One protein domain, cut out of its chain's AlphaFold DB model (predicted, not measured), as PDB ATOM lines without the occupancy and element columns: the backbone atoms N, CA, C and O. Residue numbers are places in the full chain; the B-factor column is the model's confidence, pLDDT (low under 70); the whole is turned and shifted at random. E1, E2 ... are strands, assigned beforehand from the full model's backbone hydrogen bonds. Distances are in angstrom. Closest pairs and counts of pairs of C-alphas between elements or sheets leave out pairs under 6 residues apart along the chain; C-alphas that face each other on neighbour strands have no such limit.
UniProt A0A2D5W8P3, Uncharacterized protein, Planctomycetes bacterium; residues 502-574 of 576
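Overview. This is residues 502 to 574 of the 576 residues of an uncharacterized protein of Planctomycetes bacterium (UniProt A0A2D5W8P3). Two four-stranded sheets lie face to face as a small sandwich, E1, E4, E5 and E8 in one layer and E2, E3, E6 and E7 in the other, their strands crossed at 28 degrees. The chain passes between the layers four times, at the links E1 to E2, E3 to E4, E5 to E6 and E7 to E8. The printed part has 73 residues, eight named strands in the order E1 to E8 and no named helix, all strand by class; both sheets are antiparallel, in the orders E1 - E4 - E5 - E8 and E2 - E3 - E6 - E7. It is compact, with a radius of gyration of the C-alphas of 10.8 A and spans of 30 by 26 by 22 A.

Along the chain. E1 is residues 508 to 510, beginning at C-alpha 508 (140.902, 108.316, 178.713). E2, residues 515 to 520, is 15.7 A long, and E3, residues 524 to 529, is 16.8 A. E4 is residues 537 to 540, E5 544 to 548, E6 553 to 556 and E7 562 to 566. E8, residues 569 to 573, ends at C-alpha 573 (130.286, 114.009, 169.369).

Arrangement. E1, an edge strand, has N 508 and O 540 of E4 2.9 A apart. E4 and E5 form a hairpin, with N 539 and O 546 at 2.8 A. E8, the other edge, has O 570 2.9 A from N 547 of E5. In the second sheet, E2 and E3 form a hairpin, N 518 to O 526 2.8 A. N 527 of E3 and O 554 of E6 are 2.8 A apart. E6 and E7 form a hairpin, N 555 to O 564 2.8 A. Between the sheets, the closest C-alphas of E3 and E5 are those of Leu 529 and Leu 548, 6.8 A.

Size, cuts and confidence. The C-alphas farthest apart, of Ser 522 and Pro 534, are 31.6 A apart. The printed part has no cut and no long link. Mean pLDDT of the printed part is 90.5; residue 502 is under 70.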
ATOM      1  N   VAL A 502     142.410 103.566 180.893       65.06
ATOM      2  CA  VAL A 502     143.605 104.233 181.415       65.06
ATOM      3  C   VAL A 502     143.385 105.740 181.345       65.06
ATOM      4  O   VAL A 502     142.997 106.263 180.298       65.06
ATOM      5  N   ASP A 503     143.606 106.423 182.469       70.31
ATOM      6  CA  ASP A 503     143.415 107.866 182.610       70.31
ATOM      7  C   ASP A 503     144.728 108.626 182.367       70.31
ATOM      8  O   ASP A 503     145.743 108.363 183.017       70.31
ATOM      9  N   TRP A 504     144.696 109.573 181.426       72.19
ATOM     10  CA  TRP A 504     145.817 110.442 181.052       72.19
ATOM     11  C   TRP A 504     145.545 111.920 181.404       72.19
ATOM     12  O   TRP A 504     146.179 112.832 180.874       72.19
ATOM     13  N   GLY A 505     144.580 112.178 182.292       74.31
ATOM     14  CA  GLY A 505     144.193 113.494 182.799       74.31
ATOM     15  C   GLY A 505     143.194 114.233 181.909       74.31
ATOM     16  O   GLY A 505     142.110 114.575 182.364       74.31
ATOM     17  N   LEU A 506     143.555 114.494 180.648       71.06
ATOM     18  CA  LEU A 506     142.703 115.218 179.680       71.06
ATOM     19  C   LEU A 506     142.012 114.298 178.662       71.06
ATOM     20  O   LEU A 506     141.232 114.766 177.835       71.06
ATOM     21  N   ALA A 507     142.323 113.004 178.697       79.19
ATOM     22  CA  ALA A 507     141.686 111.983 177.883       79.19
ATOM     23  C   ALA A 507     141.808 110.618 178.570       79.19
ATOM     24  O   ALA A 507     142.768 110.363 179.306       79.19
ATOM     25  N   ARG A 508     140.865 109.721 178.285       84.25
ATOM     26  CA  ARG A 508     140.902 108.316 178.713       84.25
ATOM     27  C   ARG A 508     140.979 107.403 177.500       84.25
ATOM     28  O   ARG A 508     140.500 107.753 176.426       84.25
ATOM     29  N   THR A 509     141.572 106.225 177.647       88.19
ATOM     30  CA  THR A 509     141.689 105.258 176.542       88.19
ATOM     31  C   THR A 509     141.306 103.862 176.981       88.19
ATOM     32  O   THR A 509     141.762 103.413 178.034       88.19
ATOM     33  N   GLU A 510     140.570 103.142 176.139       86.25
ATOM     34  CA  GLU A 510     140.439 101.689 176.274       86.25
ATOM     35  C   GLU A 510     141.814 101.019 176.122       86.25
ATOM     36  O   GLU A 510     142.661 101.470 175.338       86.25
ATOM     37  N   ARG A 511     142.049  99.907 176.827       83.50
ATOM     38  CA  ARG A 511     143.261  99.097 176.625       83.50
ATOM     39  C   ARG A 511     143.237  98.362 175.282       83.50
ATOM     40  O   ARG A 511     142.848  97.200 175.199       83.50
ATOM     41  N   ALA A 512     143.719  99.020 174.233       88.88
ATOM     42  CA  ALA A 512     143.904  98.417 172.915       88.88
ATOM     43  C   ALA A 512     145.349  97.929 172.696       88.88
ATOM     44  O   ALA A 512     146.323  98.650 172.929       88.88
ATOM     45  N   ALA A 513     145.503  96.699 172.197       92.06
ATOM     46  CA  ALA A 513     146.809  96.141 171.860       92.06
ATOM     47  C   ALA A 513     147.459  96.921 170.700       92.06
ATOM     48  O   ALA A 513     146.905  96.994 169.604       92.06
ATOM     49  N   GLY A 514     148.647  97.483 170.943       93.50
ATOM     50  CA  GLY A 514     149.355  98.330 169.977       93.50
ATOM     51  C   GLY A 514     149.006  99.821 170.050       93.50
ATOM     52  O   GLY A 514     149.461 100.568 169.188       93.50
ATOM     53  N   LEU A 515     148.230 100.268 171.047       96.12
ATOM     54  CA  LEU A 515     148.060 101.691 171.346       96.12
ATOM     55  C   LEU A 515     149.249 102.206 172.175       96.12
ATOM     56  O   LEU A 515     149.497 101.741 173.285       96.12
ATOM     57  N   GLU A 516     149.968 103.188 171.642       94.50
ATOM     58  CA  GLU A 516     151.027 103.925 172.325       94.50
ATOM     59  C   GLU A 516     150.550 105.347 172.655       94.50
ATOM     60  O   GLU A 516     150.047 106.061 171.784       94.50
ATOM     61  N   VAL A 517     150.751 105.781 173.903       94.56
ATOM     62  CA  VAL A 517     150.421 107.135 174.371       94.56
ATOM     63  C   VAL A 517     151.704 107.869 174.753       94.56
ATOM     64  O   VAL A 517     152.547 107.334 175.473       94.56
ATOM     65  N   ARG A 518     151.878 109.100 174.262       93.56
ATOM     66  CA  ARG A 518     153.035 109.956 174.563       93.56
ATOM     67  C   ARG A 518     152.595 111.373 174.902       93.56
ATOM     68  O   ARG A 518     151.896 112.007 174.113       93.56
ATOM     69  N   ALA A 519     153.096 111.907 176.011       88.25
ATOM     70  CA  ALA A 519     153.041 113.339 176.269       88.25
ATOM     71  C   ALA A 519     153.971 114.072 175.285       88.25
ATOM     72  O   ALA A 519     155.174 113.808 175.221       88.25
ATOM     73  N   LEU A 520     153.413 115.003 174.516       82.81
ATOM     74  CA  LEU A 520     154.165 116.002 173.770       82.81
ATOM     75  C   LEU A 520     154.211 117.264 174.644       82.81
ATOM     76  O   LEU A 520     153.176 117.749 175.101       82.81
ATOM     77  N   GLY A 521     155.406 117.798 174.915       74.81
ATOM     78  CA  GLY A 521     155.574 118.958 175.803       74.81
ATOM     79  C   GLY A 521     154.653 120.136 175.443       74.81
ATOM     80  O   GLY A 521     154.255 120.276 174.289       74.81
ATOM     81  N   SER A 522     154.339 120.988 176.430       82.31
ATOM     82  CA  SER A 522     153.211 121.955 176.469       82.31
ATOM     83  C   SER A 522     151.830 121.380 176.833       82.31
ATOM     84  O   SER A 522     150.845 122.104 176.773       82.31
ATOM     85  N   GLY A 523     151.755 120.125 177.293       79.31
ATOM     86  CA  GLY A 523     150.507 119.499 177.767       79.31
ATOM     87  C   GLY A 523     149.691 118.804 176.674       79.31
ATOM     88  O   GLY A 523     148.581 118.360 176.937       79.31
ATOM     89  N   ARG A 524     150.244 118.697 175.461       89.56
ATOM     90  CA  ARG A 524     149.635 117.997 174.327       89.56
ATOM     91  C   ARG A 524     149.812 116.487 174.483       89.56
ATOM     92  O   ARG A 524     150.833 116.021 174.989       89.56
ATOM     93  N   TRP A 525     148.870 115.709 173.971       93.62
ATOM     94  CA  TRP A 525     148.907 114.246 174.059       93.62
ATOM     95  C   TRP A 525     148.854 113.620 172.676       93.62
ATOM     96  O   TRP A 525     148.057 114.032 171.841       93.62
ATOM     97  N   LYS A 526     149.707 112.627 172.423       96.00
ATOM     98  CA  LYS A 526     149.747 111.865 171.175       96.00
ATOM     99  C   LYS A 526     149.366 110.416 171.435       96.00
ATOM    100  O   LYS A 526     150.048 109.727 172.187       96.00
ATOM    101  N   PHE A 527     148.349 109.959 170.722       96.81
ATOM    102  CA  PHE A 527     147.878 108.583 170.680       96.81
ATOM    103  C   PHE A 527     148.258 108.006 169.316       96.81
ATOM    104  O   PHE A 527     147.988 108.620 168.285       96.81
ATOM    105  N   LEU A 528     148.930 106.862 169.291       97.38
ATOM    106  CA  LEU A 528     149.361 106.185 168.071       97.38
ATOM    107  C   LEU A 528     148.922 104.730 168.151       97.38
ATOM    108  O   LEU A 528     149.352 104.012 169.046       97.38
ATOM    109  N   LEU A 529     148.077 104.296 167.220       97.38
ATOM    110  CA  LEU A 529     147.658 102.904 167.124       97.38
ATOM    111  C   LEU A 529     148.489 102.215 166.038       97.38
ATOM    112  O   LEU A 529     148.491 102.664 164.891       97.38
ATOM    113  N   ASP A 530     149.209 101.144 166.378       97.00
ATOM    114  CA  ASP A 530     150.013 100.382 165.413       97.00
ATOM    115  C   ASP A 530     149.148  99.952 164.211       97.00
ATOM    116  O   ASP A 530     147.986  99.564 164.346       97.00
ATOM    117  N   ARG A 531     149.722  99.981 163.007       97.00
ATOM    118  CA  ARG A 531     149.097  99.456 161.783       97.00
ATOM    119  C   ARG A 531     148.777  97.957 161.872       97.00
ATOM    120  O   ARG A 531     147.979  97.461 161.084       97.00
ATOM    121  N   ARG A 532     149.407  97.241 162.804       96.88
ATOM    122  CA  ARG A 532     149.167  95.829 163.131       96.88
ATOM    123  C   ARG A 532     148.192  95.617 164.295       96.88
ATOM    124  O   ARG A 532     147.988  94.467 164.676       96.88
ATOM    125  N   ALA A 533     147.620  96.677 164.873       96.12
ATOM    126  CA  ALA A 533     146.611  96.537 165.918       96.12
ATOM    127  C   ALA A 533     145.413  95.713 165.392       96.12
ATOM    128  O   ALA A 533     144.949  95.966 164.278       96.12
ATOM    129  N   PRO A 534     144.912  94.724 166.156       95.12
ATOM    130  CA  PRO A 534     143.876  93.804 165.679       95.12
ATOM    131  C   PRO A 534     142.479  94.438 165.612       95.12
ATOM    132  O   PRO A 534     141.586  93.878 164.982       95.12
ATOM    133  N   GLN A 535     142.282  95.583 166.266       95.69
ATOM    134  CA  GLN A 535     141.014  96.299 166.363       95.69
ATOM    135  C   GLN A 535     141.255  97.812 166.443       95.69
ATOM    136  O   GLN A 535     142.387  98.260 166.637       95.69
ATOM    137  N   GLN A 536     140.185  98.592 166.290       96.88
ATOM    138  CA  GLN A 536     140.198 100.035 166.537       96.88
ATOM    139  C   GLN A 536     140.387 100.331 168.036       96.88
ATOM    140  O   GLN A 536     140.136  99.467 168.877       96.88
ATOM    141  N   ALA A 537     140.816 101.547 168.372       96.06
ATOM    142  CA  ALA A 537     140.956 102.001 169.756       96.06
ATOM    143  C   ALA A 537     140.140 103.275 169.990       96.06
ATOM    144  O   ALA A 537     140.264 104.229 169.215       96.06
ATOM    145  N   ARG A 538     139.337 103.307 171.059       96.19
ATOM    146  CA  ARG A 538     138.587 104.500 171.459       96.19
ATOM    147  C   ARG A 538     139.396 105.351 172.445       96.19
ATOM    148  O   ARG A 538     139.942 104.851 173.433       96.19
ATOM    149  N   VAL A 539     139.484 106.644 172.143       94.69
ATOM    150  CA  VAL A 539     140.090 107.693 172.970       94.69
ATOM    151  C   VAL A 539     138.972 108.662 173.341       94.69
ATOM    152  O   VAL A 539     138.452 109.363 172.479       94.69
ATOM    153  N   TYR A 540     138.598 108.682 174.612       91.50
ATOM    154  CA  TYR A 540     137.579 109.566 175.167       91.50
ATOM    155  C   TYR A 540     138.216 110.922 175.473       91.50
ATOM    156  O   TYR A 540     139.100 111.002 176.332       91.50
ATOM    157  N   GLY A 541     137.821 111.964 174.743       86.94
ATOM    158  CA  GLY A 541     138.219 113.346 175.011       86.94
ATOM    159  C   GLY A 541     137.247 114.053 175.958       86.94
ATOM    160  O   GLY A 541     136.338 113.444 176.513       86.94
ATOM    161  N   ILE A 542     137.431 115.364 176.137       81.44
ATOM    162  CA  ILE A 542     136.548 116.181 176.993       81.44
ATOM    163  C   ILE A 542     135.250 116.575 176.264       81.44
ATOM    164  O   ILE A 542     134.199 116.690 176.886       81.44
ATOM    165  N   SER A 543     135.319 116.780 174.945       82.94
ATOM    166  CA  SER A 543     134.207 117.254 174.101       82.94
ATOM    167  C   SER A 543     133.822 116.297 172.964       82.94
ATOM    168  O   SER A 543     132.670 116.273 172.533       82.94
ATOM    169  N   GLU A 544     134.773 115.498 172.482       92.38
ATOM    170  CA  GLU A 544     134.607 114.535 171.390       92.38
ATOM    171  C   GLU A 544     135.268 113.206 171.784       92.38
ATOM    172  O   GLU A 544     136.370 113.195 172.344       92.38
ATOM    173  N   ASP A 545     134.618 112.093 171.450       94.44
ATOM    174  CA  ASP A 545     135.225 110.764 171.434       94.44
ATOM    175  C   ASP A 545     135.893 110.534 170.074       94.44
ATOM    176  O   ASP A 545     135.360 110.899 169.022       94.44
ATOM    177  N   TYR A 546     137.043 109.864 170.072       95.75
ATOM    178  CA  TYR A 546     137.800 109.563 168.862       95.75
ATOM    179  C   TYR A 546     137.995 108.059 168.697       95.75
ATOM    180  O   TYR A 546     138.426 107.369 169.621       95.75
ATOM    181  N   LEU A 547     137.738 107.551 167.494       97.19
ATOM    182  CA  LEU A 547     137.879 106.139 167.147       97.19
ATOM    183  C   LEU A 547     139.037 105.961 166.158       97.19
ATOM    184  O   LEU A 547     138.916 106.242 164.962       97.19
ATOM    185  N   LEU A 548     140.190 105.528 166.666       97.38
ATOM    186  CA  LEU A 548     141.416 105.354 165.891       97.38
ATOM    187  C   LEU A 548     141.383 104.012 165.159       97.38
ATOM    188  O   LEU A 548     141.242 102.961 165.783       97.38
ATOM    189  N   SER A 549     141.580 104.030 163.841       97.88
ATOM    190  CA  SER A 549     141.828 102.806 163.064       97.88
ATOM    191  C   SER A 549     143.306 102.391 163.104       97.88
ATOM    192  O   SER A 549     144.162 103.251 163.313       97.88
ATOM    193  N   PRO A 550     143.655 101.108 162.891       98.00
ATOM    194  CA  PRO A 550     145.050 100.660 162.890       98.00
ATOM    195  C   PRO A 550     145.944 101.486 161.952       98.00
ATOM    196  O   PRO A 550     145.678 101.615 160.756       98.00
ATOM    197  N   GLY A 551     147.025 102.046 162.496       96.62
ATOM    198  CA  GLY A 551     147.938 102.959 161.802       96.62
ATOM    199  C   GLY A 551     147.567 104.442 161.921       96.62
ATOM    200  O   GLY A 551     148.278 105.280 161.361       96.62
ATOM    201  N   ALA A 552     146.480 104.777 162.621       97.94
ATOM    202  CA  ALA A 552     146.100 106.153 162.900       97.94
ATOM    203  C   ALA A 552     146.910 106.762 164.053       97.94
ATOM    204  O   ALA A 552     147.379 106.088 164.974       97.94
ATOM    205  N   VAL A 553     147.034 108.084 163.999       97.56
ATOM    206  CA  VAL A 553     147.648 108.923 165.022       97.56
ATOM    207  C   VAL A 553     146.679 110.054 165.324       97.56
ATOM    208  O   VAL A 553     146.236 110.730 164.401       97.56
ATOM    209  N   LEU A 554     146.398 110.289 166.599       97.69
ATOM    210  CA  LEU A 554     145.636 111.430 167.096       97.69
ATOM    211  C   LEU A 554     146.544 112.274 167.992       97.69
ATOM    212  O   LEU A 554     147.311 111.735 168.790       97.69
ATOM    213  N   VAL A 555     146.450 113.591 167.871       96.62
ATOM    214  CA  VAL A 555     147.063 114.552 168.784       96.62
ATOM    215  C   VAL A 555     145.969 115.446 169.351       96.62
ATOM    216  O   VAL A 555     145.207 116.059 168.599       96.62
ATOM    217  N   LEU A 556     145.920 115.514 170.679       95.31
ATOM    218  CA  LEU A 556     145.065 116.419 171.434       95.31
ATOM    219  C   LEU A 556     145.882 117.592 171.982       95.31
ATOM    220  O   LEU A 556     147.073 117.449 172.294       95.31
ATOM    221  N   ASP A 557     145.243 118.755 172.081       92.19
ATOM    222  CA  ASP A 557     145.834 119.958 172.659       92.19
ATOM    223  C   ASP A 557     145.913 119.903 174.202       92.19
ATOM    224  O   ASP A 557     145.534 118.923 174.845       92.19
ATOM    225  N   ALA A 558     146.427 120.976 174.809       84.06
ATOM    226  CA  ALA A 558     146.547 121.111 176.263       84.06
ATOM    227  C   ALA A 558     145.209 121.317 177.004       84.06
ATOM    228  O   ALA A 558     145.203 121.441 178.227       84.06
ATOM    229  N   ALA A 559     144.093 121.374 176.276       83.56
ATOM    230  CA  ALA A 559     142.729 121.444 176.784       83.56
ATOM    231  C   ALA A 559     141.896 120.207 176.376       83.56
ATOM    232  O   ALA A 559     140.688 120.197 176.580       83.56
ATOM    233  N   GLY A 560     142.527 119.157 175.827       84.56
ATOM    234  CA  GLY A 560     141.863 117.913 175.422       84.56
ATOM    235  C   GLY A 560     141.087 117.989 174.099       84.56
ATOM    236  O   GLY A 560     140.411 117.024 173.741       84.56
ATOM    237  N   ASN A 561     141.181 119.096 173.354       89.31
ATOM    238  CA  ASN A 561     140.538 119.240 172.046       89.31
ATOM    239  C   ASN A 561     141.371 118.582 170.945       89.31
ATOM    240  O   ASN A 561     142.588 118.434 171.065       89.31
ATOM    241  N   TYR A 562     140.731 118.264 169.820       93.12
ATOM    242  CA  TYR A 562     141.427 117.862 168.603       93.12
ATOM    243  C   TYR A 562     142.406 118.948 168.132       93.12
ATOM    244  O   TYR A 562     141.996 120.065 167.818       93.12
ATOM    245  N   ASP A 563     143.680 118.586 167.985       94.38
ATOM    246  CA  ASP A 563     144.710 119.429 167.368       94.38
ATOM    247  C   ASP A 563     145.060 118.919 165.962       94.38
ATOM    248  O   ASP A 563     144.963 119.652 164.975       94.38
ATOM    249  N   SER A 564     145.430 117.643 165.835       95.19
ATOM    250  CA  SER A 564     145.793 117.053 164.542       95.19
ATOM    251  C   SER A 564     145.652 115.531 164.521       95.19
ATOM    252  O   SER A 564     145.656 114.875 165.559       95.19
ATOM    253  N   ALA A 565     145.539 114.944 163.328       95.19
ATOM    254  CA  ALA A 565     145.530 113.495 163.149       95.19
ATOM    255  C   ALA A 565     146.177 113.064 161.827       95.19
ATOM    256  O   ALA A 565     146.308 113.846 160.883       95.19
ATOM    257  N   PHE A 566     146.570 111.794 161.769       95.56
ATOM    258  CA  PHE A 566     147.054 111.100 160.580       95.56
ATOM    259  C   PHE A 566     146.388 109.721 160.492       95.56
ATOM    260  O   PHE A 566     146.151 109.086 161.517       95.56
ATOM    261  N   GLY A 567     146.108 109.236 159.282       96.38
ATOM    262  CA  GLY A 567     145.303 108.025 159.083       96.38
ATOM    263  C   GLY A 567     143.818 108.243 159.402       96.38
ATOM    264  O   GLY A 567     143.349 109.377 159.477       96.38
ATOM    265  N   THR A 568     143.065 107.153 159.558       96.94
ATOM    266  CA  THR A 568     141.610 107.213 159.769       96.94
ATOM    267  C   THR A 568     141.275 107.335 161.255       96.94
ATOM    268  O   THR A 568     141.383 106.360 162.002       96.94
ATOM    269  N   VAL A 569     140.832 108.525 161.663       97.38
ATOM    270  CA  VAL A 569     140.269 108.801 162.991       97.38
ATOM    271  C   VAL A 569     138.806 109.201 162.818       97.38
ATOM    272  O   VAL A 569     138.516 110.253 162.251       97.38
ATOM    273  N   GLY A 570     137.890 108.350 163.281       96.06
ATOM    274  CA  GLY A 570     136.483 108.712 163.425       96.06
ATOM    275  C   GLY A 570     136.301 109.663 164.604       96.06
ATOM    276  O   GLY A 570     137.055 109.583 165.574       96.06
ATOM    277  N   ARG A 571     135.312 110.554 164.526       95.62
ATOM    278  CA  ARG A 571     134.903 111.407 165.646       95.62
ATOM    279  C   ARG A 571     133.444 111.160 165.968       95.62
ATOM    280  O   ARG A 571     132.608 111.164 165.066       95.62
ATOM    281  N   GLU A 572     133.152 110.995 167.243       91.06
ATOM    282  CA  GLU A 572     131.804 110.896 167.771       91.06
ATOM    283  C   GLU A 572     131.611 112.056 168.748       91.06
ATOM    284  O   GLU A 572     132.302 112.161 169.759       91.06
ATOM    285  N   LEU A 573     130.684 112.963 168.430       84.38
ATOM    286  CA  LEU A 573     130.286 114.009 169.369       84.38
ATOM    287  C   LEU A 573     129.722 113.344 170.624       84.38
ATOM    288  O   LEU A 573     128.811 112.513 170.531       84.38
ATOM    289  N   VAL A 574     130.237 113.733 171.792       74.69
ATOM    290  CA  VAL A 574     129.691 113.272 173.066       74.69
ATOM    291  C   VAL A 574     128.277 113.835 173.183       74.69
ATOM    292  O   VAL A 574     128.082 115.021 173.440       74.69
TER     293      VAL A 574